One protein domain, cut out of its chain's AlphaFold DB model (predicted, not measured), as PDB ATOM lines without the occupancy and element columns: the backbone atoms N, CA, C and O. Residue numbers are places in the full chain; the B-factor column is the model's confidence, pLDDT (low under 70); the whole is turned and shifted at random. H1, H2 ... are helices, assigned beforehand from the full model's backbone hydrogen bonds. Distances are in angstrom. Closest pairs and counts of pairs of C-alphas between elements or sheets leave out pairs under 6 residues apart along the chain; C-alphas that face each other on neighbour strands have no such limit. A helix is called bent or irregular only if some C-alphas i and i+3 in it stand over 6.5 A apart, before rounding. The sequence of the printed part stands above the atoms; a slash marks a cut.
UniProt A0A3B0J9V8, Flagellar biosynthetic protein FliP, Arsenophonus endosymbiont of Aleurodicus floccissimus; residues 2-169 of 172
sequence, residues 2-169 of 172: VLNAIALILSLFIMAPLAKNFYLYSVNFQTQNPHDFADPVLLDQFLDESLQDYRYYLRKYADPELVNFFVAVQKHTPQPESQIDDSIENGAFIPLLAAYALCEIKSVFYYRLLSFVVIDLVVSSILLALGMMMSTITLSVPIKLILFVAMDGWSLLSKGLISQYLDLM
ATOM      1  N   VAL A   2      33.452  22.472  12.037       95.50
ATOM      2  CA  VAL A   2      32.104  22.149  12.567       95.50
ATOM      3  C   VAL A   2      31.189  23.379  12.649       95.50
ATOM      4  O   VAL A   2      30.048  23.320  12.205       95.50
ATOM      5  N   LEU A   3      31.704  24.516  13.135       92.56
ATOM      6  CA  LEU A   3      30.929  25.760  13.224       92.56
ATOM      7  C   LEU A   3      30.389  26.211  11.856       92.56
ATOM      8  O   LEU A   3      29.226  26.581  11.754       92.56
ATOM      9  N   ASN A   4      31.210  26.127  10.804       94.56
ATOM     10  CA  ASN A   4      30.803  26.502   9.448       94.56
ATOM     11  C   ASN A   4      29.701  25.575   8.930       94.56
ATOM     12  O   ASN A   4      28.760  26.052   8.312       94.56
ATOM     13  N   ALA A   5      29.794  24.271   9.209       95.81
ATOM     14  CA  ALA A   5      28.757  23.318   8.827       95.81
ATOM     15  C   ALA A   5      27.422  23.634   9.521       95.81
ATOM     16  O   ALA A   5      26.396  23.716   8.855       95.81
ATOM     17  N   ILE A   6      27.439  23.892  10.835       94.00
ATOM     18  CA  ILE A   6      26.236  24.277  11.592       94.00
ATOM     19  C   ILE A   6      25.657  25.595  11.064       94.00
ATOM     20  O   ILE A   6      24.450  25.694  10.855       94.00
ATOM     21  N   ALA A   7      26.508  26.593  10.811       92.56
ATOM     22  CA  ALA A   7      26.085  27.884  10.277       92.56
ATOM     23  C   ALA A   7      25.441  27.751   8.889       92.56
ATOM     24  O   ALA A   7      24.405  28.358   8.635       92.56
ATOM     25  N   LEU A   8      26.017  26.926   8.011       94.75
ATOM     26  CA  LEU A   8      25.481  26.675   6.675       94.75
ATOM     27  C   LEU A   8      24.131  25.955   6.752       94.75
ATOM     28  O   LEU A   8      23.180  26.389   6.111       94.75
ATOM     29  N   ILE A   9      24.014  24.915   7.584       94.50
ATOM     30  CA  ILE A   9      22.754  24.179   7.770       94.50
ATOM     31  C   ILE A   9      21.650  25.101   8.305       94.50
ATOM     32  O   ILE A   9      20.536  25.072   7.788       94.50
ATOM     33  N   LEU A  10      21.948  25.944   9.301       91.94
ATOM     34  CA  LEU A  10      20.984  26.912   9.835       91.94
ATOM     35  C   LEU A  10      20.588  27.968   8.797       91.94
ATOM     36  O   LEU A  10      19.408  28.282   8.678       91.94
ATOM     37  N   SER A  11      21.550  28.481   8.027       92.19
ATOM     38  CA  SER A  11      21.284  29.422   6.933       92.19
ATOM     39  C   SER A  11      20.349  28.811   5.887       92.19
ATOM     40  O   SER A  11      19.337  29.408   5.529       92.19
ATOM     41  N   LEU A  12      20.624  27.571   5.471       93.00
ATOM     42  CA  LEU A  12      19.797  26.846   4.508       93.00
ATOM     43  C   LEU A  12      18.392  26.585   5.066       93.00
ATOM     44  O   LEU A  12      17.410  26.766   4.353       93.00
ATOM     45  N   PHE A  13      18.280  26.233   6.349       91.62
ATOM     46  CA  PHE A  13      16.992  26.050   7.019       91.62
ATOM     47  C   PHE A  13      16.147  27.332   7.023       91.62
ATOM     48  O   PHE A  13      14.957  27.279   6.723       91.62
ATOM     49  N   ILE A  14      16.757  28.484   7.317       91.19
ATOM     50  CA  ILE A  14      16.074  29.787   7.325       91.19
ATOM     51  C   ILE A  14      15.681  30.222   5.903       91.19
ATOM     52  O   ILE A  14      14.602  30.774   5.710       91.19
ATOM     53  N   MET A  15      16.526  29.945   4.905       91.12
ATOM     54  CA  MET A  15      16.310  30.333   3.502       91.12
ATOM     55  C   MET A  15      15.425  29.366   2.701       91.12
ATOM     56  O   MET A  15      15.017  29.688   1.585       91.12
ATOM     57  N   ALA A  16      15.087  28.197   3.252       91.44
ATOM     58  CA  ALA A  16      14.254  27.189   2.601       91.44
ATOM     59  C   ALA A  16      12.938  27.718   1.971       91.44
ATOM     60  O   ALA A  16      12.661  27.339   0.829       91.44
ATOM     61  N   PRO A  17      12.124  28.577   2.628       89.56
ATOM     62  CA  PRO A  17      10.900  29.098   2.013       89.56
ATOM     63  C   PRO A  17      11.173  29.970   0.779       89.56
ATOM     64  O   PRO A  17      10.485  29.813  -0.226       89.56
ATOM     65  N   LEU A  18      12.217  30.807   0.803       89.00
ATOM     66  CA  LEU A  18      12.594  31.626  -0.353       89.00
ATOM     67  C   LEU A  18      13.038  30.759  -1.531       89.00
ATOM     68  O   LEU A  18      12.594  30.962  -2.658       89.00
ATOM     69  N   ALA A  19      13.866  29.745  -1.264       89.25
ATOM     70  CA  ALA A  19      14.306  28.806  -2.292       89.25
ATOM     71  C   ALA A  19      13.124  28.046  -2.918       89.25
ATOM     72  O   ALA A  19      13.105  27.809  -4.125       89.25
ATOM     73  N   LYS A  20      12.116  27.686  -2.112       90.19
ATOM     74  CA  LYS A  20      10.898  27.029  -2.597       90.19
ATOM     75  C   LYS A  20      10.076  27.946  -3.505       90.19
ATOM     76  O   LYS A  20       9.647  27.490  -4.562       90.19
ATOM     77  N   ASN A  21       9.862  29.203  -3.116       88.12
ATOM     78  CA  ASN A  21       9.110  30.164  -3.927       88.12
ATOM     79  C   ASN A  21       9.816  30.441  -5.255       88.12
ATOM     80  O   ASN A  21       9.190  30.349  -6.309       88.12
ATOM     81  N   PHE A  22      11.133  30.658  -5.207       87.50
ATOM     82  CA  PHE A  22      11.964  30.804  -6.398       87.50
ATOM     83  C   PHE A  22      11.852  29.583  -7.319       87.50
ATOM     84  O   PHE A  22      11.632  29.724  -8.520       87.50
ATOM     85  N   TYR A  23      11.939  28.369  -6.762       88.31
ATOM     86  CA  TYR A  23      11.799  27.140  -7.539       88.31
ATOM     87  C   TYR A  23      10.421  27.036  -8.212       88.31
ATOM     88  O   TYR A  23      10.348  26.792  -9.415       88.31
ATOM     89  N   LEU A  24       9.331  27.272  -7.474       87.62
ATOM     90  CA  LEU A  24       7.973  27.239  -8.030       87.62
ATOM     91  C   LEU A  24       7.777  28.287  -9.129       87.62
ATOM     92  O   LEU A  24       7.208  27.973 -10.175       87.62
ATOM     93  N   TYR A  25       8.278  29.503  -8.915       85.75
ATOM     94  CA  TYR A  25       8.254  30.559  -9.920       85.75
ATOM     95  C   TYR A  25       9.027  30.136 -11.176       85.75
ATOM     96  O   TYR A  25       8.493  30.219 -12.279       85.75
ATOM     97  N   SER A  26      10.232  29.578 -11.014       83.50
ATOM     98  CA  SER A  26      11.067  29.143 -12.138       83.50
ATOM     99  C   SER A  26      10.416  28.067 -13.010       83.50
ATOM    100  O   SER A  26      10.435  28.169 -14.236       83.50
ATOM    101  N   VAL A  27       9.762  27.080 -12.392       85.19
ATOM    102  CA  VAL A  27       9.045  26.017 -13.110       85.19
ATOM    103  C   VAL A  27       7.818  26.569 -13.842       85.19
ATOM    104  O   VAL A  27       7.565  26.209 -14.995       85.19
ATOM    105  N   ASN A  28       7.062  27.469 -13.205       84.19
ATOM    106  CA  ASN A  28       5.892  28.095 -13.824       84.19
ATOM    107  C   ASN A  28       6.284  28.990 -15.007       84.19
ATOM    108  O   ASN A  28       5.654  28.910 -16.061       84.19
ATOM    109  N   PHE A  29       7.348  29.783 -14.859       80.75
ATOM    110  CA  PHE A  29       7.868  30.651 -15.914       80.75
ATOM    111  C   PHE A  29       8.317  29.842 -17.137       80.75
ATOM    112  O   PHE A  29       7.929  30.151 -18.262       80.75
ATOM    113  N   GLN A  30       9.047  28.743 -16.920       78.19
ATOM    114  CA  GLN A  30       9.480  27.844 -17.994       78.19
ATOM    115  C   GLN A  30       8.303  27.157 -18.708       78.19
ATOM    116  O   GLN A  30       8.368  26.897 -19.908       78.19
ATOM    117  N   THR A  31       7.213  26.870 -17.991       75.94
ATOM    118  CA  THR A  31       6.005  26.264 -18.578       75.94
ATOM    119  C   THR A  31       5.248  27.251 -19.474       75.94
ATOM    120  O   THR A  31       4.666  26.847 -20.479       75.94
ATOM    121  N   GLN A  32       5.247  28.538 -19.119       73.75
ATOM    122  CA  GLN A  32       4.576  29.596 -19.883       73.75
ATOM    123  C   GLN A  32       5.417  30.094 -21.065       73.75
ATOM    124  O   GLN A  32       4.853  30.422 -22.106       73.75
ATOM    125  N   ASN A  33       6.746  30.080 -20.932       73.19
ATOM    126  CA  ASN A  33       7.695  30.516 -21.954       73.19
ATOM    127  C   ASN A  33       8.639  29.361 -22.345       73.19
ATOM    128  O   ASN A  33       9.792  29.328 -21.916       73.19
ATOM    129  N   PRO A  34       8.172  28.386 -23.151       65.44
ATOM    130  CA  PRO A  34       8.973  27.224 -23.546       65.44
ATOM    131  C   PRO A  34      10.156  27.538 -24.482       65.44
ATOM    132  O   PRO A  34      10.978  26.651 -24.712       65.44
ATOM    133  N   HIS A  35      10.264  28.759 -25.021       57.47
ATOM    134  CA  HIS A  35      11.344  29.155 -25.926       57.47
ATOM    135  C   HIS A  35      12.302  30.170 -25.285       57.47
ATOM    136  O   HIS A  35      11.919  31.284 -24.958       57.47
ATOM    137  N   ASP A  36      13.540  29.693 -25.139       63.69
ATOM    138  CA  ASP A  36      14.832  30.364 -24.980       63.69
ATOM    139  C   ASP A  36      14.971  31.560 -24.018       63.69
ATOM    140  O   ASP A  36      14.643  32.702 -24.321       63.69
ATOM    141  N   PHE A  37      15.748  31.326 -22.952       63.81
ATOM    142  CA  PHE A  37      16.493  32.348 -22.195       63.81
ATOM    143  C   PHE A  37      17.526  33.126 -23.049       63.81
ATOM    144  O   PHE A  37      18.391  33.808 -22.502       63.81
ATOM    145  N   ALA A  38      17.496  32.983 -24.376       67.38
ATOM    146  CA  ALA A  38      18.344  33.717 -25.304       67.38
ATOM    147  C   ALA A  38      17.825  35.140 -25.553       67.38
ATOM    148  O   ALA A  38      18.619  36.006 -25.919       67.38
ATOM    149  N   ASP A  39      16.529  35.391 -25.323       76.88
ATOM    150  CA  ASP A  39      15.967  36.735 -25.399       76.88
ATOM    151  C   ASP A  39      16.312  37.523 -24.121       76.88
ATOM    152  O   ASP A  39      15.832  37.178 -23.033       76.88
ATOM    153  N   PRO A  40      17.106  38.608 -24.216       75.31
ATOM    154  CA  PRO A  40      17.539  39.378 -23.048       75.31
ATOM    155  C   PRO A  40      16.360  39.989 -22.277       75.31
ATOM    156  O   PRO A  40      16.404  40.076 -21.056       75.31
ATOM    157  N   VAL A  41      15.268  40.323 -22.971       77.00
ATOM    158  CA  VAL A  41      14.048  40.876 -22.360       77.00
ATOM    159  C   VAL A  41      13.349  39.852 -21.457       77.00
ATOM    160  O   VAL A  41      12.905  40.194 -20.363       77.00
ATOM    161  N   LEU A  42      13.273  38.586 -21.883       76.88
ATOM    162  CA  LEU A  42      12.670  37.516 -21.080       76.88
ATOM    163  C   LEU A  42      13.539  37.168 -19.869       76.88
ATOM    164  O   LEU A  42      13.011  36.838 -18.807       76.88
ATOM    165  N   LEU A  43      14.864  37.261 -20.016       78.56
ATOM    166  CA  LEU A  43      15.804  37.054 -18.919       78.56
ATOM    167  C   LEU A  43      15.684  38.149 -17.850       78.56
ATOM    168  O   LEU A  43      15.638  37.823 -16.665       78.56
ATOM    169  N   ASP A  44      15.588  39.416 -18.252       78.62
ATOM    170  CA  ASP A  44      15.420  40.527 -17.311       78.62
ATOM    171  C   ASP A  44      14.092  40.433 -16.556       78.62
ATOM    172  O   ASP A  44      14.074  40.560 -15.331       78.62
ATOM    173  N   GLN A  45      12.994  40.118 -17.252       80.06
ATOM    174  CA  GLN A  45      11.696  39.922 -16.607       80.06
ATOM    175  C   GLN A  45      11.726  38.756 -15.607       80.06
ATOM    176  O   GLN A  45      11.239  38.880 -14.482       80.06
ATOM    177  N   PHE A  46      12.340  37.634 -15.991       81.31
ATOM    178  CA  PHE A  46      12.509  36.484 -15.107       81.31
ATOM    179  C   PHE A  46      13.301  36.845 -13.847       81.31
ATOM    180  O   PHE A  46      12.922  36.455 -12.741       81.31
ATOM    181  N   LEU A  47      14.413  37.569 -13.993       80.25
ATOM    182  CA  LEU A  47      15.256  37.960 -12.864       80.25
ATOM    183  C   LEU A  47      14.537  38.929 -11.926       80.25
ATOM    184  O   LEU A  47      14.649  38.780 -10.710       80.25
ATOM    185  N   ASP A  48      13.786  39.885 -12.465       80.19
ATOM    186  CA  ASP A  48      13.106  40.893 -11.654       80.19
ATOM    187  C   ASP A  48      11.978  40.274 -10.811       80.19
ATOM    188  O   ASP A  48      11.922  40.446  -9.588       80.19
ATOM    189  N   GLU A  49      11.140  39.448 -11.439       81.44
ATOM    190  CA  GLU A  49      10.030  38.769 -10.766       81.44
ATOM    191  C   GLU A  49      10.518  37.653  -9.821       81.44
ATOM    192  O   GLU A  49      10.049  37.548  -8.687       81.44
ATOM    193  N   SER A  50      11.505  36.842 -10.225       81.69
ATOM    194  CA  SER A  50      11.996  35.730  -9.392       81.69
ATOM    195  C   SER A  50      12.744  36.191  -8.138       81.69
ATOM    196  O   SER A  50      12.742  35.497  -7.117       81.69
ATOM    197  N   LEU A  51      13.380  37.366  -8.187       83.81
ATOM    198  CA  LEU A  51      14.105  37.940  -7.055       83.81
ATOM    199  C   LEU A  51      13.229  38.836  -6.177       83.81
ATOM    200  O   LEU A  51      13.722  39.338  -5.164       83.81
ATOM    201  N   GLN A  52      11.950  39.030  -6.503       84.38
ATOM    202  CA  GLN A  52      11.055  39.922  -5.765       84.38
ATOM    203  C   GLN A  52      10.969  39.565  -4.269       84.38
ATOM    204  O   GLN A  52      11.174  40.433  -3.413       84.38
ATOM    205  N   ASP A  53      10.768  38.286  -3.941       85.75
ATOM    206  CA  ASP A  53      10.716  37.789  -2.556       85.75
ATOM    207  C   ASP A  53      12.046  38.000  -1.818       85.75
ATOM    208  O   ASP A  53      12.087  38.373  -0.642       85.75
ATOM    209  N   TYR A  54      13.162  37.809  -2.524       87.19
ATOM    210  CA  TYR A  54      14.493  38.014  -1.963       87.19
ATOM    211  C   TYR A  54      14.796  39.503  -1.740       87.19
ATOM    212  O   TYR A  54      15.367  39.887  -0.719       87.19
ATOM    213  N   ARG A  55      14.345  40.383  -2.640       86.25
ATOM    214  CA  ARG A  55      14.428  41.842  -2.469       86.25
ATOM    215  C   ARG A  55      13.585  42.306  -1.286       86.25
ATOM    216  O   ARG A  55      14.038  43.162  -0.523       86.25
ATOM    217  N   TYR A  56      12.398  41.730  -1.102       86.81
ATOM    218  CA  TYR A  56      11.569  41.979   0.075       86.81
ATOM    219  C   TYR A  56      12.282  41.555   1.366       86.81
ATOM    220  O   TYR A  56      12.359  42.350   2.305       86.81
ATOM    221  N   TYR A  57      12.883  40.359   1.389       88.00
ATOM    222  CA  TYR A  57      13.716  39.892   2.502       88.00
ATOM    223  C   TYR A  57      14.826  40.892   2.840       88.00
ATOM    224  O   TYR A  57      14.940  41.332   3.984       88.00
ATOM    225  N   LEU A  58      15.615  41.303   1.845       88.81
ATOM    226  CA  LEU A  58      16.738  42.204   2.082       88.81
ATOM    227  C   LEU A  58      16.269  43.563   2.616       88.81
ATOM    228  O   LEU A  58      16.876  44.082   3.545       88.81
ATOM    229  N   ARG A  59      15.168  44.124   2.095       87.19
ATOM    230  CA  ARG A  59      14.597  45.388   2.602       87.19
ATOM    231  C   ARG A  59      14.076  45.282   4.034       87.19
ATOM    232  O   ARG A  59      14.116  46.273   4.751       87.19
ATOM    233  N   LYS A  60      13.583  44.113   4.447       87.88
ATOM    234  CA  LYS A  60      13.055  43.889   5.799       87.88
ATOM    235  C   LYS A  60      14.150  43.916   6.869       87.88
ATOM    236  O   LYS A  60      13.898  44.387   7.974       87.88
ATOM    237  N   TYR A  61      15.341  43.410   6.543       88.31
ATOM    238  CA  TYR A  61      16.466  43.300   7.480       88.31
ATOM    239  C   TYR A  61      17.567  44.351   7.268       88.31
ATOM    240  O   TYR A  61      18.428  44.517   8.134       88.31
ATOM    241  N   ALA A  62      17.558  45.072   6.145       89.44
ATOM    242  CA  ALA A  62      18.451  46.201   5.913       89.44
ATOM    243  C   ALA A  62      17.895  47.497   6.520       89.44
ATOM    244  O   ALA A  62      16.694  47.753   6.520       89.44
ATOM    245  N   ASP A  63      18.799  48.347   6.992       88.75
ATOM    246  CA  ASP A  63      18.478  49.689   7.467       88.75
ATOM    247  C   ASP A  63      18.239  50.620   6.259       88.75
ATOM    248  O   ASP A  63      19.131  50.747   5.407       88.75
ATOM    249  N   PRO A  64      17.067  51.277   6.152       85.88
ATOM    250  CA  PRO A  64      16.741  52.133   5.015       85.88
ATOM    251  C   PRO A  64      17.724  53.300   4.843       85.88
ATOM    252  O   PRO A  64      17.974  53.718   3.712       85.88
ATOM    253  N   GLU A  65      18.321  53.810   5.925       87.56
ATOM    254  CA  GLU A  65      19.313  54.887   5.842       87.56
ATOM    255  C   GLU A  65      20.606  54.407   5.174       87.56
ATOM    256  O   GLU A  65      21.146  55.083   4.293       87.56
ATOM    257  N   LEU A  66      21.065  53.203   5.531       86.31
ATOM    258  CA  LEU A  66      22.234  52.577   4.913       86.31
ATOM    259  C   LEU A  66      21.980  52.254   3.440       86.31
ATOM    260  O   LEU A  66      22.848  52.500   2.605       86.31
ATOM    261  N   VAL A  67      20.787  51.763   3.096       87.12
ATOM    262  CA  VAL A  67      20.407  51.523   1.694       87.12
ATOM    263  C   VAL A  67      20.474  52.822   0.888       87.12
ATOM    264  O   VAL A  67      21.115  52.857  -0.163       87.12
ATOM    265  N   ASN A  68      19.879  53.903   1.398       85.81
ATOM    266  CA  ASN A  68      19.901  55.213   0.742       85.81
ATOM    267  C   ASN A  68      21.326  55.746   0.561       85.81
ATOM    268  O   ASN A  68      21.643  56.303  -0.490       85.81
ATOM    269  N   PHE A  69      22.195  55.533   1.550       87.19
ATOM    270  CA  PHE A  69      23.608  55.878   1.452       87.19
ATOM    271  C   PHE A  69      24.300  55.139   0.297       87.19
ATOM    272  O   PHE A  69      24.916  55.780  -0.555       87.19
ATOM    273  N   PHE A  70      24.161  53.811   0.204       85.94
ATOM    274  CA  PHE A  70      24.791  53.042  -0.876       85.94
ATOM    275  C   PHE A  70      24.225  53.390  -2.261       85.94
ATOM    276  O   PHE A  70      24.983  53.459  -3.229       85.94
ATOM    277  N   VAL A  71      22.922  53.673  -2.360       84.56
ATOM    278  CA  VAL A  71      22.297  54.150  -3.605       84.56
ATOM    279  C   VAL A  71      22.854  55.518  -4.012       84.56
ATOM    280  O   VAL A  71      23.149  55.737  -5.186       84.56
ATOM    281  N   ALA A  72      23.035  56.442  -3.064       83.50
ATOM    282  CA  ALA A  72      23.631  57.746  -3.343       83.50
ATOM    283  C   ALA A  72      25.082  57.613  -3.836       83.50
ATOM    284  O   ALA A  72      25.450  58.225  -4.837       83.50
ATOM    285  N   VAL A  73      25.890  56.761  -3.195       84.31
ATOM    286  CA  VAL A  73      27.283  56.498  -3.602       84.31
ATOM    287  C   VAL A  73      27.362  55.934  -5.025       84.31
ATOM    288  O   VAL A  73      28.204  56.367  -5.814       84.31
ATOM    289  N   GLN A  74      26.463  55.014  -5.383       79.75
ATOM    290  CA  GLN A  74      26.403  54.447  -6.730       79.75
ATOM    291  C   GLN A  74      26.106  55.523  -7.787       79.75
ATOM    292  O   GLN A  74      26.772  55.566  -8.816       79.75
ATOM    293  N   LYS A  75      25.176  56.448  -7.506       73.75
ATOM    294  CA  LYS A  75      24.812  57.554  -8.414       73.75
ATOM    295  C   LYS A  75      25.922  58.590  -8.616       73.75
ATOM    296  O   LYS A  75      25.943  59.266  -9.638       73.75
ATOM    297  N   HIS A  76      26.831  58.737  -7.652       66.06
ATOM    298  CA  HIS A  76      27.962  59.665  -7.737       66.06
ATOM    299  C   HIS A  76      29.210  59.063  -8.404       66.06
ATOM    300  O   HIS A  76      30.202  59.769  -8.584       66.06
ATOM    301  N   THR A  77      29.172  57.787  -8.795       56.06
ATOM    302  CA  THR A  77      30.257  57.145  -9.543       56.06
ATOM    303  C   THR A  77      29.999  57.320 -11.046       56.06
ATOM    304  O   THR A  77      28.953  56.877 -11.516       56.06
ATOM    305  N   PRO A  78      30.902  57.943 -11.830       44.25
ATOM    306  CA  PRO A  78      30.742  58.011 -13.278       44.25
ATOM    307  C   PRO A  78      30.904  56.598 -13.847       44.25
ATOM    308  O   PRO A  78      32.003  56.044 -13.866       44.25
ATOM    309  N   GLN A  79      29.798  55.984 -14.254       48.81
ATOM    310  CA  GLN A  79      29.814  54.688 -14.921       48.81
ATOM    311  C   GLN A  79      30.275  54.891 -16.380       48.81
ATOM    312  O   GLN A  79      29.874  55.884 -16.993       48.81
ATOM    313  N   PRO A  80      31.127  54.016 -16.951       42.47
ATOM    314  CA  PRO A  80      31.508  54.123 -18.355       42.47
ATOM    315  C   PRO A  80      30.268  53.917 -19.227       42.47
ATOM    316  O   PRO A  80      29.462  53.031 -18.944       42.47
ATOM    317  N   GLU A  81      30.136  54.732 -20.274       40.59
ATOM    318  CA  GLU A  81      29.074  54.678 -21.281       40.59
ATOM    319  C   GLU A  81      28.837  53.247 -21.792       40.59
ATOM    320  O   GLU A  81      29.501  52.753 -22.698       40.59
ATOM    321  N   SER A  82      27.854  52.576 -21.211       40.25
ATOM    322  CA  SER A  82      27.134  51.474 -21.837       40.25
ATOM    323  C   SER A  82      25.727  51.508 -21.261       40.25
ATOM    324  O   SER A  82      25.510  51.142 -20.114       40.25
ATOM    325  N   GLN A  83      24.837  52.120 -22.047       41.59
ATOM    326  CA  GLN A  83      23.372  52.072 -21.991       41.59
ATOM    327  C   GLN A  83      22.801  51.449 -20.711       41.59
ATOM    328  O   GLN A  83      22.515  50.257 -20.655       41.59
ATOM    329  N   ILE A  84      22.624  52.279 -19.684       40.75
ATOM    330  CA  ILE A  84      21.817  51.915 -18.524       40.75
ATOM    331  C   ILE A  84      20.412  52.372 -18.867       40.75
ATOM    332  O   ILE A  84      20.040  53.521 -18.642       40.75
ATOM    333  N   ASP A  85      19.711  51.464 -19.532       37.94
ATOM    334  CA  ASP A  85      18.276  51.520 -19.742       37.94
ATOM    335  C   ASP A  85      17.560  51.603 -18.383       37.94
ATOM    336  O   ASP A  85      18.093  51.136 -17.366       37.94
ATOM    337  N   ASP A  86      16.380  52.220 -18.381       36.00
ATOM    338  CA  ASP A  86      15.563  52.695 -17.254       36.00
ATOM    339  C   ASP A  86      15.128  51.605 -16.241       36.00
ATOM    340  O   ASP A  86      13.956  51.398 -15.937       36.00
ATOM    341  N   SER A  87      16.090  50.924 -15.629       41.84
ATOM    342  CA  SER A  87      15.919  49.852 -14.648       41.84
ATOM    343  C   SER A  87      16.303  50.346 -13.251       41.84
ATOM    344  O   SER A  87      17.115  49.771 -12.521       41.84
ATOM    345  N   ILE A  88      15.682  51.457 -12.845       44.12
ATOM    346  CA  ILE A  88      15.827  52.057 -11.507       44.12
ATOM    347  C   ILE A  88      15.366  51.083 -10.397       44.12
ATOM    348  O   ILE A  88      15.745  51.242  -9.236       44.12
ATOM    349  N   GLU A  89      14.650  50.007 -10.737       47.47
ATOM    350  CA  GLU A  89      14.356  48.909  -9.812       47.47
ATOM    351  C   GLU A  89      15.466  47.839  -9.735       47.47
ATOM    352  O   GLU A  89      15.739  47.360  -8.629       47.47
ATOM    353  N   ASN A  90      16.190  47.531 -10.816       48.97
ATOM    354  CA  ASN A  90      17.288  46.547 -10.808       48.97
ATOM    355  C   ASN A  90      18.619  47.128 -10.299       48.97
ATOM    356  O   ASN A  90      19.400  46.425  -9.652       48.97
ATOM    357  N   GLY A  91      18.855  48.434 -10.479       57.12
ATOM    358  CA  GLY A  91      20.090  49.099 -10.037       57.12
ATOM    359  C   GLY A  91      20.332  49.067  -8.519       57.12
ATOM    360  O   GLY A  91      21.478  49.112  -8.066       57.12
ATOM    361  N   ALA A  92      19.270  48.920  -7.720       66.44
ATOM    362  CA  ALA A  92      19.341  48.965  -6.261       66.44
ATOM    363  C   ALA A  92      19.680  47.620  -5.589       66.44
ATOM    364  O   ALA A  92      19.872  47.595  -4.373       66.44
ATOM    365  N   PHE A  93      19.781  46.509  -6.329       80.88
ATOM    366  CA  PHE A  93      20.036  45.191  -5.732       80.88
ATOM    367  C   PHE A  93      21.398  45.106  -5.023       80.88
ATOM    368  O   PHE A  93      21.482  44.668  -3.876       80.88
ATOM    369  N   ILE A  94      22.461  45.578  -5.683       85.19
ATOM    370  CA  ILE A  94      23.824  45.563  -5.132       85.19
ATOM    371  C   ILE A  94      23.940  46.485  -3.899       85.19
ATOM    372  O   ILE A  94      24.407  46.009  -2.860       85.19
ATOM    373  N   PRO A  95      23.477  47.757  -3.943       86.81
ATOM    374  CA  PRO A  95      23.398  48.615  -2.758       86.81
ATOM    375  C   PRO A  95      22.645  47.983  -1.584       86.81
ATOM    376  O   PRO A  95      23.089  48.063  -0.439       86.81
ATOM    377  N   LEU A  96      21.519  47.329  -1.868       87.00
ATOM    378  CA  LEU A  96      20.678  46.692  -0.864       87.00
ATOM    379  C   LEU A  96      21.384  45.501  -0.198       87.00
ATOM    380  O   LEU A  96      21.328  45.358   1.023       87.00
ATOM    381  N   LEU A  97      22.096  44.684  -0.976       89.44
ATOM    382  CA  LEU A  97      22.871  43.554  -0.461       89.44
ATOM    383  C   LEU A  97      24.041  44.017   0.421       89.44
ATOM    384  O   LEU A  97      24.280  43.437   1.482       89.44
ATOM    385  N   ALA A  98      24.735  45.085   0.020       90.19
ATOM    386  CA  ALA A  98      25.805  45.687   0.814       90.19
ATOM    387  C   ALA A  98      25.283  46.259   2.145       90.19
ATOM    388  O   ALA A  98      25.872  46.005   3.199       90.19
ATOM    389  N   ALA A  99      24.154  46.974   2.109       90.94
ATOM    390  CA  ALA A  99      23.497  47.501   3.303       90.94
ATOM    391  C   ALA A  99      23.086  46.379   4.266       90.94
ATOM    392  O   ALA A  99      23.423  46.429   5.448       90.94
ATOM    393  N   TYR A 100      22.422  45.341   3.749       92.31
ATOM    394  CA  TYR A 100      22.016  44.169   4.522       92.31
ATOM    395  C   TYR A 100      23.210  43.495   5.213       92.31
ATOM    396  O   TYR A 100      23.175  43.265   6.421       92.31
ATOM    397  N   ALA A 101      24.299  43.236   4.480       91.94
ATOM    398  CA  ALA A 101      25.485  42.595   5.044       91.94
ATOM    399  C   ALA A 101      26.067  43.394   6.224       91.94
ATOM    400  O   ALA A 101      26.467  42.817   7.237       91.94
ATOM    401  N   LEU A 102      26.078  44.725   6.121       91.44
ATOM    402  CA  LEU A 102      26.574  45.594   7.182       91.44
ATOM    403  C   LEU A 102      25.628  45.633   8.395       91.44
ATOM    404  O   LEU A 102      26.091  45.613   9.539       91.44
ATOM    405  N   CYS A 103      24.314  45.640   8.159       90.88
ATOM    406  CA  CYS A 103      23.295  45.551   9.205       90.88
ATOM    407  C   CYS A 103      23.403  44.254  10.006       90.88
ATOM    408  O   CYS A 103      23.370  44.290  11.236       90.88
ATOM    409  N   GLU A 104      23.605  43.124   9.331       90.19
ATOM    410  CA  GLU A 104      23.768  41.831   9.993       90.19
ATOM    411  C   GLU A 104      25.019  41.795  10.881       90.19
ATOM    412  O   GLU A 104      24.956  41.385  12.043       90.19
ATOM    413  N   ILE A 105      26.148  42.325  10.396       89.06
ATOM    414  CA  ILE A 105      27.372  42.451  11.204       89.06
ATOM    415  C   ILE A 105      27.118  43.324  12.445       89.06
ATOM    416  O   ILE A 105      27.498  42.949  13.557       89.06
ATOM    417  N   LYS A 106      26.448  44.472  12.274       87.25
ATOM    418  CA  LYS A 106      26.108  45.393  13.371       87.25
ATOM    419  C   LYS A 106      25.213  44.723  14.416       87.25
ATOM    420  O   LYS A 106      25.474  44.857  15.613       87.25
ATOM    421  N   SER A 107      24.198  43.982  13.970       83.62
ATOM    422  CA  SER A 107      23.260  43.266  14.840       83.62
ATOM    423  C   SER A 107      23.979  42.238  15.716       83.62
ATOM    424  O   SER A 107      23.844  42.245  16.943       83.62
ATOM    425  N   VAL A 108      24.841  41.411  15.112       80.94
ATOM    426  CA  VAL A 108      25.600  40.386  15.843       80.94
ATOM    427  C   VAL A 108      26.548  41.007  16.872       80.94
ATOM    428  O   VAL A 108      26.704  40.460  17.968       80.94
ATOM    429  N   PHE A 109      27.170  42.143  16.548       80.19
ATOM    430  CA  PHE A 109      28.127  42.796  17.437       80.19
ATOM    431  C   PHE A 109      27.456  43.407  18.674       80.19
ATOM    432  O   PHE A 109      27.946  43.221  19.786       80.19
ATOM    433  N   TYR A 110      26.322  44.094  18.510       76.00
ATOM    434  CA  TYR A 110      25.702  44.852  19.599       76.00
ATOM    435  C   TYR A 110      25.147  43.955  20.714       76.00
ATOM    436  O   TYR A 110      25.500  44.118  21.883       76.00
ATOM    437  N   TYR A 111      24.312  42.972  20.368       73.38
ATOM    438  CA  TYR A 111      23.622  42.158  21.372       73.38
ATOM    439  C   TYR A 111      24.542  41.131  22.035       73.38
ATOM    440  O   TYR A 111      24.486  40.935  23.248       73.38
ATOM    441  N   ARG A 112      25.415  40.477  21.259       75.81
ATOM    442  CA  ARG A 112      26.238  39.380  21.783       75.81
ATOM    443  C   ARG A 112      27.394  39.888  22.633       75.81
ATOM    444  O   ARG A 112      27.655  39.312  23.686       75.81
ATOM    445  N   LEU A 113      28.065  40.959  22.211       76.06
ATOM    446  CA  LEU A 113      29.195  41.498  22.965       76.06
ATOM    447  C   LEU A 113      28.745  41.965  24.357       76.06
ATOM    448  O   LEU A 113      29.412  41.671  25.346       76.06
ATOM    449  N   LEU A 114      27.579  42.614  24.448       79.56
ATOM    450  CA  LEU A 114      27.083  43.173  25.703       79.56
ATOM    451  C   LEU A 114      26.747  42.087  26.737       79.56
ATOM    452  O   LEU A 114      27.153  42.199  27.893       79.56
ATOM    453  N   SER A 115      26.073  41.004  26.334       74.62
ATOM    454  CA  SER A 115      25.716  39.916  27.255       74.62
ATOM    455  C   SER A 115      26.937  39.199  27.838       74.62
ATOM    456  O   SER A 115      26.946  38.881  29.026       74.62
ATOM    457  N   PHE A 116      27.988  38.974  27.040       75.44
ATOM    458  CA  PHE A 116      29.216  38.343  27.535       75.44
ATOM    459  C   PHE A 116      30.023  39.273  28.448       75.44
ATOM    460  O   PHE A 116      30.518  38.825  29.479       75.44
ATOM    461  N   VAL A 117      30.095  40.572  28.134       82.94
ATOM    462  CA  VAL A 117      30.784  41.558  28.985       82.94
ATOM    463  C   VAL A 117      30.153  41.640  30.378       82.94
ATOM    464  O   VAL A 117      30.876  41.716  31.371       82.94
ATOM    465  N   VAL A 118      28.820  41.575  30.479       83.31
ATOM    466  CA  VAL A 118      28.124  41.579  31.778       83.31
ATOM    467  C   VAL A 118      28.520  40.365  32.622       83.31
ATOM    468  O   VAL A 118      28.847  40.523  33.797       83.31
ATOM    469  N   ILE A 119      28.546  39.165  32.033       79.62
ATOM    470  CA  ILE A 119      28.947  37.939  32.743       79.62
ATOM    471  C   ILE A 119      30.402  38.050  33.220       79.62
ATOM    472  O   ILE A 119      30.708  37.707  34.362       79.62
ATOM    473  N   ASP A 120      31.291  38.588  32.386       79.69
ATOM    474  CA  ASP A 120      32.711  38.752  32.708       79.69
ATOM    475  C   ASP A 120      32.938  39.710  33.876       79.69
ATOM    476  O   ASP A 120      33.766  39.434  34.751       79.69
ATOM    477  N   LEU A 121      32.181  40.806  33.918       84.19
ATOM    478  CA  LEU A 121      32.238  41.796  34.988       84.19
ATOM    479  C   LEU A 121      31.716  41.205  36.306       84.19
ATOM    480  O   LEU A 121      32.368  41.347  37.344       84.19
ATOM    481  N   VAL A 122      30.605  40.459  36.266       83.44
ATOM    482  CA  VAL A 122      30.047  39.778  37.446       83.44
ATOM    483  C   VAL A 122      31.040  38.754  37.998       83.44
ATOM    484  O   VAL A 122      31.400  38.829  39.173       83.44
ATOM    485  N   VAL A 123      31.567  37.857  37.162       78.81
ATOM    486  CA  VAL A 123      32.523  36.826  37.603       78.81
ATOM    487  C   VAL A 123      33.808  37.458  38.151       78.81
ATOM    488  O   VAL A 123      34.312  37.028  39.190       78.81
ATOM    489  N   SER A 124      34.307  38.522  37.517       79.44
ATOM    490  CA  SER A 124      35.504  39.232  37.985       79.44
ATOM    491  C   SER A 124      35.291  39.922  39.332       79.44
ATOM    492  O   SER A 124      36.175  39.861  40.182       79.44
ATOM    493  N   SER A 125      34.126  40.534  39.568       82.12
ATOM    494  CA  SER A 125      33.822  41.174  40.857       82.12
ATOM    495  C   SER A 125      33.749  40.168  42.013       82.12
ATOM    496  O   SER A 125      34.262  40.448  43.095       82.12
ATOM    497  N   ILE A 126      33.216  38.965  41.767       81.00
ATOM    498  CA  ILE A 126      33.190  37.866  42.744       81.00
ATOM    499  C   ILE A 126      34.615  37.379  43.064       81.00
ATOM    500  O   ILE A 126      34.964  37.196  44.227       81.00
ATOM    501  N   LEU A 127      35.469  37.211  42.049       77.44
ATOM    502  CA  LEU A 127      36.867  36.781  42.221       77.44
ATOM    503  C   LEU A 127      37.734  37.834  42.931       77.44
ATOM    504  O   LEU A 127      38.572  37.484  43.765       77.44
ATOM    505  N   LEU A 128      37.507  39.119  42.640       79.69
ATOM    506  CA  LEU A 128      38.148  40.230  43.345       79.69
ATOM    507  C   LEU A 128      37.734  40.272  44.820       79.69
ATOM    508  O   LEU A 128      38.594  40.458  45.678       79.69
ATOM    509  N   ALA A 129      36.454  40.036  45.127       80.44
ATOM    510  CA  ALA A 129      35.962  39.953  46.503       80.44
ATOM    511  C   ALA A 129      36.588  38.788  47.295       80.44
ATOM    512  O   ALA A 129      36.753  38.886  48.509       80.44
ATOM    513  N   LEU A 130      36.991  37.711  46.611       81.62
ATOM    514  CA  LEU A 130      37.720  36.573  47.184       81.62
ATOM    515  C   LEU A 130      39.241  36.814  47.315       81.62
ATOM    516  O   LEU A 130      39.955  35.949  47.817       81.62
ATOM    517  N   GLY A 131      39.755  37.968  46.872       75.31
ATOM    518  CA  GLY A 131      41.168  38.346  47.002       75.31
ATOM    519  C   GLY A 131      42.114  37.727  45.962       75.31
ATOM    520  O   GLY A 131      43.332  37.834  46.099       75.31
ATOM    521  N   MET A 132      41.596  37.093  44.904       75.88
ATOM    522  CA  MET A 132      42.412  36.426  43.881       75.88
ATOM    523  C   MET A 132      42.651  37.339  42.670       75.88
ATOM    524  O   MET A 132      41.933  37.265  41.681       75.88
ATOM    525  N   MET A 133      43.675  38.199  42.719       64.44
ATOM    526  CA  MET A 133      43.910  39.216  41.673       64.44
ATOM    527  C   MET A 133      44.632  38.694  40.410       64.44
ATOM    528  O   MET A 133      44.445  39.237  39.326       64.44
ATOM    529  N   MET A 134      45.441  37.633  40.524       64.69
ATOM    530  CA  MET A 134      46.290  37.115  39.429       64.69
ATOM    531  C   MET A 134      45.650  35.977  38.604       64.69
ATOM    532  O   MET A 134      46.156  35.638  37.540       64.69
ATOM    533  N   SER A 135      44.541  35.379  39.060       66.19
ATOM    534  CA  SER A 135      43.947  34.166  38.450       66.19
ATOM    535  C   SER A 135      42.583  34.400  37.779       66.19
ATOM    536  O   SER A 135      41.971  33.476  37.241       66.19
ATOM    537  N   THR A 136      42.094  35.641  37.775       63.78
ATOM    538  CA  THR A 136      40.701  35.969  37.441       63.78
ATOM    539  C   THR A 136      40.290  35.537  36.031       63.78
ATOM    540  O   THR A 136      39.195  35.012  35.843       63.78
ATOM    541  N   ILE A 137      41.175  35.683  35.039       72.19
ATOM    542  CA  ILE A 137      40.880  35.311  33.644       72.19
ATOM    543  C   ILE A 137      40.817  33.784  33.488       72.19
ATOM    544  O   ILE A 137      39.873  33.259  32.898       72.19
ATOM    545  N   THR A 138      41.780  33.065  34.067       78.38
ATOM    546  CA  THR A 138      41.884  31.600  33.973       78.38
ATOM    547  C   THR A 138      40.735  30.890  34.685       78.38
ATOM    548  O   THR A 138      40.281  29.850  34.215       78.38
ATOM    549  N   LEU A 139      40.224  31.457  35.782       76.25
ATOM    550  CA  LEU A 139      39.067  30.919  36.507       76.25
ATOM    551  C   LEU A 139      37.726  31.310  35.871       76.25
ATOM    552  O   LEU A 139      36.761  30.554  35.955       76.25
ATOM    553  N   SER A 140      37.653  32.455  35.191       76.62
ATOM    554  CA  SER A 140      36.410  32.944  34.582       76.62
ATOM    555  C   SER A 140      35.954  32.107  33.378       76.62
ATOM    556  O   SER A 140      34.761  31.843  33.220       76.62
ATOM    557  N   VAL A 141      36.886  31.629  32.546       82.00
ATOM    558  CA  VAL A 141      36.583  30.795  31.364       82.00
ATOM    559  C   VAL A 141      35.855  29.478  31.705       82.00
ATOM    560  O   VAL A 141      34.793  29.239  31.123       82.00
ATOM    561  N   PRO A 142      36.344  28.619  32.624       83.25
ATOM    562  CA  PRO A 142      35.654  27.372  32.962       83.25
ATOM    563  C   PRO A 142      34.298  27.616  33.634       83.25
ATOM    564  O   PRO A 142      33.337  26.915  33.322       83.25
ATOM    565  N   ILE A 143      34.177  28.640  34.487       81.94
ATOM    566  CA  ILE A 143      32.899  29.011  35.117       81.94
ATOM    567  C   ILE A 143      31.874  29.429  34.055       81.94
ATOM    568  O   ILE A 143      30.735  28.962  34.081       81.94
ATOM    569  N   LYS A 144      32.281  30.248  33.075       79.56
ATOM    570  CA  LYS A 144      31.428  30.638  31.943       79.56
ATOM    571  C   LYS A 144      30.953  29.444  31.125       79.56
ATOM    572  O   LYS A 144      29.783  29.395  30.759       79.56
ATOM    573  N   LEU A 145      31.835  28.483  30.850       85.56
ATOM    574  CA  LEU A 145      31.472  27.264  30.122       85.56
ATOM    575  C   LEU A 145      30.452  26.422  30.892       85.56
ATOM    576  O   LEU A 145      29.473  25.974  30.299       85.56
ATOM    577  N   ILE A 146      30.643  26.244  32.203       88.81
ATOM    578  CA  ILE A 146      29.695  25.506  33.051       88.81
ATOM    579  C   ILE A 146      28.336  26.204  33.057       88.81
ATOM    580  O   ILE A 146      27.326  25.544  32.837       88.81
ATOM    581  N   LEU A 147      28.300  27.528  33.244       84.50
ATOM    582  CA  LEU A 147      27.059  28.305  33.210       84.50
ATOM    583  C   LEU A 147      26.355  28.181  31.850       84.50
ATOM    584  O   LEU A 147      25.151  27.944  31.794       84.50
ATOM    585  N   PHE A 148      27.110  28.295  30.756       86.00
ATOM    586  CA  PHE A 148      26.577  28.193  29.400       86.00
ATOM    587  C   PHE A 148      25.960  26.816  29.124       86.00
ATOM    588  O   PHE A 148      24.886  26.735  28.534       86.00
ATOM    589  N   VAL A 149      26.598  25.734  29.576       90.25
ATOM    590  CA  VAL A 149      26.057  24.372  29.435       90.25
ATOM    591  C   VAL A 149      24.880  24.137  30.387       90.25
ATOM    592  O   VAL A 149      23.881  23.558  29.973       90.25
ATOM    593  N   ALA A 150      24.953  24.624  31.630       88.94
ATOM    594  CA  ALA A 150      23.892  24.477  32.627       88.94
ATOM    595  C   ALA A 150      22.583  25.168  32.214       88.94
ATOM    596  O   ALA A 150      21.503  24.697  32.561       88.94
ATOM    597  N   MET A 151      22.673  26.263  31.456       89.38
ATOM    598  CA  MET A 151      21.518  26.987  30.918       89.38
ATOM    599  C   MET A 151      21.039  26.475  29.550       89.38
ATOM    600  O   MET A 151      20.168  27.102  28.952       89.38
ATOM    601  N   ASP A 152      21.613  25.387  29.026       90.19
ATOM    602  CA  ASP A 152      21.367  24.923  27.654       90.19
ATOM    603  C   ASP A 152      21.571  26.044  26.608       90.19
ATOM    604  O   ASP A 152      20.745  26.327  25.731       90.19
ATOM    605  N   GLY A 153      22.709  26.735  26.724       86.00
ATOM    606  CA  GLY A 153      23.030  27.920  25.934       86.00
ATOM    607  C   GLY A 153      23.045  27.672  24.425       86.00
ATOM    608  O   GLY A 153      22.716  28.574  23.658       86.00
ATOM    609  N   TRP A 154      23.351  26.449  23.976       89.06
ATOM    610  CA  TRP A 154      23.291  26.079  22.558       89.06
ATOM    611  C   TRP A 154      21.855  26.061  22.020       89.06
ATOM    612  O   TRP A 154      21.602  26.591  20.931       89.06
ATOM    613  N   SER A 155      20.898  25.499  22.769       89.31
ATOM    614  CA  SER A 155      19.487  25.547  22.374       89.31
ATOM    615  C   SER A 155      18.957  26.978  22.397       89.31
ATOM    616  O   SER A 155      18.272  27.398  21.466       89.31
ATOM    617  N   LEU A 156      19.313  27.756  23.420       87.31
ATOM    618  CA  LEU A 156      18.857  29.138  23.548       87.31
ATOM    619  C   LEU A 156      19.408  30.032  22.425       87.31
ATOM    620  O   LEU A 156      18.663  30.814  21.835       87.31
ATOM    621  N   LEU A 157      20.684  29.858  22.066       86.12
ATOM    622  CA  LEU A 157      21.322  30.570  20.960       86.12
ATOM    623  C   LEU A 157      20.679  30.226  19.612       86.12
ATOM    624  O   LEU A 157      20.357  31.124  18.841       86.12
ATOM    625  N   SER A 158      20.490  28.935  19.325       88.38
ATOM    626  CA  SER A 158      19.899  28.483  18.056       88.38
ATOM    627  C   SER A 158      18.444  28.930  17.909       88.38
ATOM    628  O   SER A 158      18.079  29.469  16.866       88.38
ATOM    629  N   LYS A 159      17.632  28.795  18.964       87.56
ATOM    630  CA  LYS A 159      16.250  29.297  18.993       87.56
ATOM    631  C   LYS A 159      16.194  30.810  18.802       87.56
ATOM    632  O   LYS A 159      15.383  31.279  18.013       87.56
ATOM    633  N   GLY A 160      17.064  31.562  19.480       86.25
ATOM    634  CA  GLY A 160      17.138  33.017  19.344       86.25
ATOM    635  C   GLY A 160      17.477  33.453  17.917       86.25
ATOM    636  O   GLY A 160      16.797  34.315  17.367       86.25
ATOM    637  N   LEU A 161      18.466  32.801  17.294       86.56
ATOM    638  CA  LEU A 161      18.837  33.060  15.901       86.56
ATOM    639  C   LEU A 161      17.677  32.771  14.946       86.56
ATOM    640  O   LEU A 161      17.322  33.632  14.153       86.56
ATOM    641  N   ILE A 162      17.050  31.595  15.038       88.88
ATOM    642  CA  ILE A 162      15.934  31.234  14.148       88.88
ATOM    643  C   ILE A 162      14.742  32.171  14.368       88.88
ATOM    644  O   ILE A 162      14.104  32.590  13.405       88.88
ATOM    645  N   SER A 163      14.460  32.547  15.618       86.62
ATOM    646  CA  SER A 163      13.324  33.405  15.951       86.62
ATOM    647  C   SER A 163      13.405  34.796  15.333       86.62
ATOM    648  O   SER A 163      12.361  35.361  15.018       86.62
ATOM    649  N   GLN A 164      14.608  35.336  15.129       84.56
ATOM    650  CA  GLN A 164      14.804  36.619  14.448       84.56
ATOM    651  C   GLN A 164      14.340  36.573  12.978       84.56
ATOM    652  O   GLN A 164      13.919  37.589  12.423       84.56
ATOM    653  N   TYR A 165      14.358  35.386  12.366       86.56
ATOM    654  CA  TYR A 165      13.985  35.167  10.968       86.56
ATOM    655  C   TYR A 165      12.655  34.416  10.787       86.56
ATOM    656  O   TYR A 165      12.230  34.186   9.657       86.56
ATOM    657  N   LEU A 166      11.954  34.056  11.874       76.19
ATOM    658  CA  LEU A 166      10.676  33.323  11.813       76.19
ATOM    659  C   LEU A 166       9.589  34.069  11.040       76.19
ATOM    660  O   LEU A 166       8.741  33.439  10.413       76.19
ATOM    661  N   ASP A 167       9.644  35.397  11.034       68.62
ATOM    662  CA  ASP A 167       8.695  36.244  10.316       68.62
ATOM    663  C   ASP A 167       8.802  36.108   8.779       68.62
ATOM    664  O   ASP A 167       8.059  36.746   8.043       68.62
ATOM    665  N   LEU A 168       9.728  35.285   8.277       59.06
ATOM    666  CA  LEU A 168       9.790  34.838   6.880       59.06
ATOM    667  C   LEU A 168       8.984  33.574   6.623       59.06
ATOM    668  O   LEU A 168       8.477  33.383   5.526       59.06
ATOM    669  N   MET A 169       8.850  32.707   7.626       57.72
ATOM    670  CA  MET A 169       8.038  31.492   7.527       57.72
ATOM    671  C   MET A 169       6.540  31.793   7.649       57.72
ATOM    672  O   MET A 169       5.717  30.950   7.302       57.72
TER     673      MET A 169
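AT A GLANCE: This is residues 2 to 169 of the 172 residues of the protein "Flagellar biosynthetic protein FliP" of Arsenophonus endosymbiont of Aleurodicus floccissimus (UniProt A0A3B0J9V8). A long, open frame of helices: the long H5 makes one side, and the bent H1 with H7 makes the other. H3 lies between H5 and H1, H2 and H4 lie towards the same end, and H6 turns off near the far end of H5 back towards H7. The printed part has 168 residues with seven named helices, H1 to H7 in order, and no named strand, all helix. It is only just extended, close to loose, with a radius of gyration of the C-alphas of 23.6 A, spanning 77 by 39 by 25 A.

HOW THE PARTS SIT: H5, residues 93 to 129, and H4, residues 64 to 75, form a hairpin; their closest C-alphas, of Phe 70 and Pro 95, are 5.0 A apart. H5 touches H3, residues 52 to 61, closest at Leu 58 and Tyr 100, C-alphas 6.1 A apart. H5 touches H6, residues 136 to 150, with residues 119 to 128 alone, closest at Ser 124 and Thr 136, C-alphas 6.2 A apart. H1, residues 2 to 32, assigned as one helix by its hydrogen bonds, is bent: C-alphas 14 and 17 are 7.4 A apart, and its arms H1a, residues 2 to 14, and H1b, residues 17 to 32, stand at a steep tilt of 55 degrees. H1b and H2, residues 40 to 50, form a hairpin, closest at Phe 22 and Ser 50, C-alphas 5.8 A apart. H7, residues 153 to 168, is irregular, with C-alphas 164 and 167 7.4 A apart; it touches H1a, closest at Ile 14 and Tyr 165, C-alphas 6.8 A apart. H5 and H7 are apart. Every O i to N i+4 pair is within hydrogen-bond range in H1a, H1b, H2, H3 and H4, against 30 of 33 in H5, 9 of 11 in H6 and 9 of 12 in H7.

IN THESE COORDINATES: H5 is 54.9 A long, from C-alpha 93 at (20.036, 45.191, -5.732) to C-alpha 129 at (35.962, 39.953, 46.503). H7, 24.2 A, ends with C-alpha 168 at (9.790, 34.838, 6.880).

THE WHOLE: The C-alphas of His 35 and Gly 131, the two farthest apart, are 79.3 A apart. The printed part has no cut. The link from H4 to H5 is long, and its residues 76 to 86 stand free. The pLDDT is under 70 at residues 34 to 38, 76 to 92, 133 to 136 and 167 to 169.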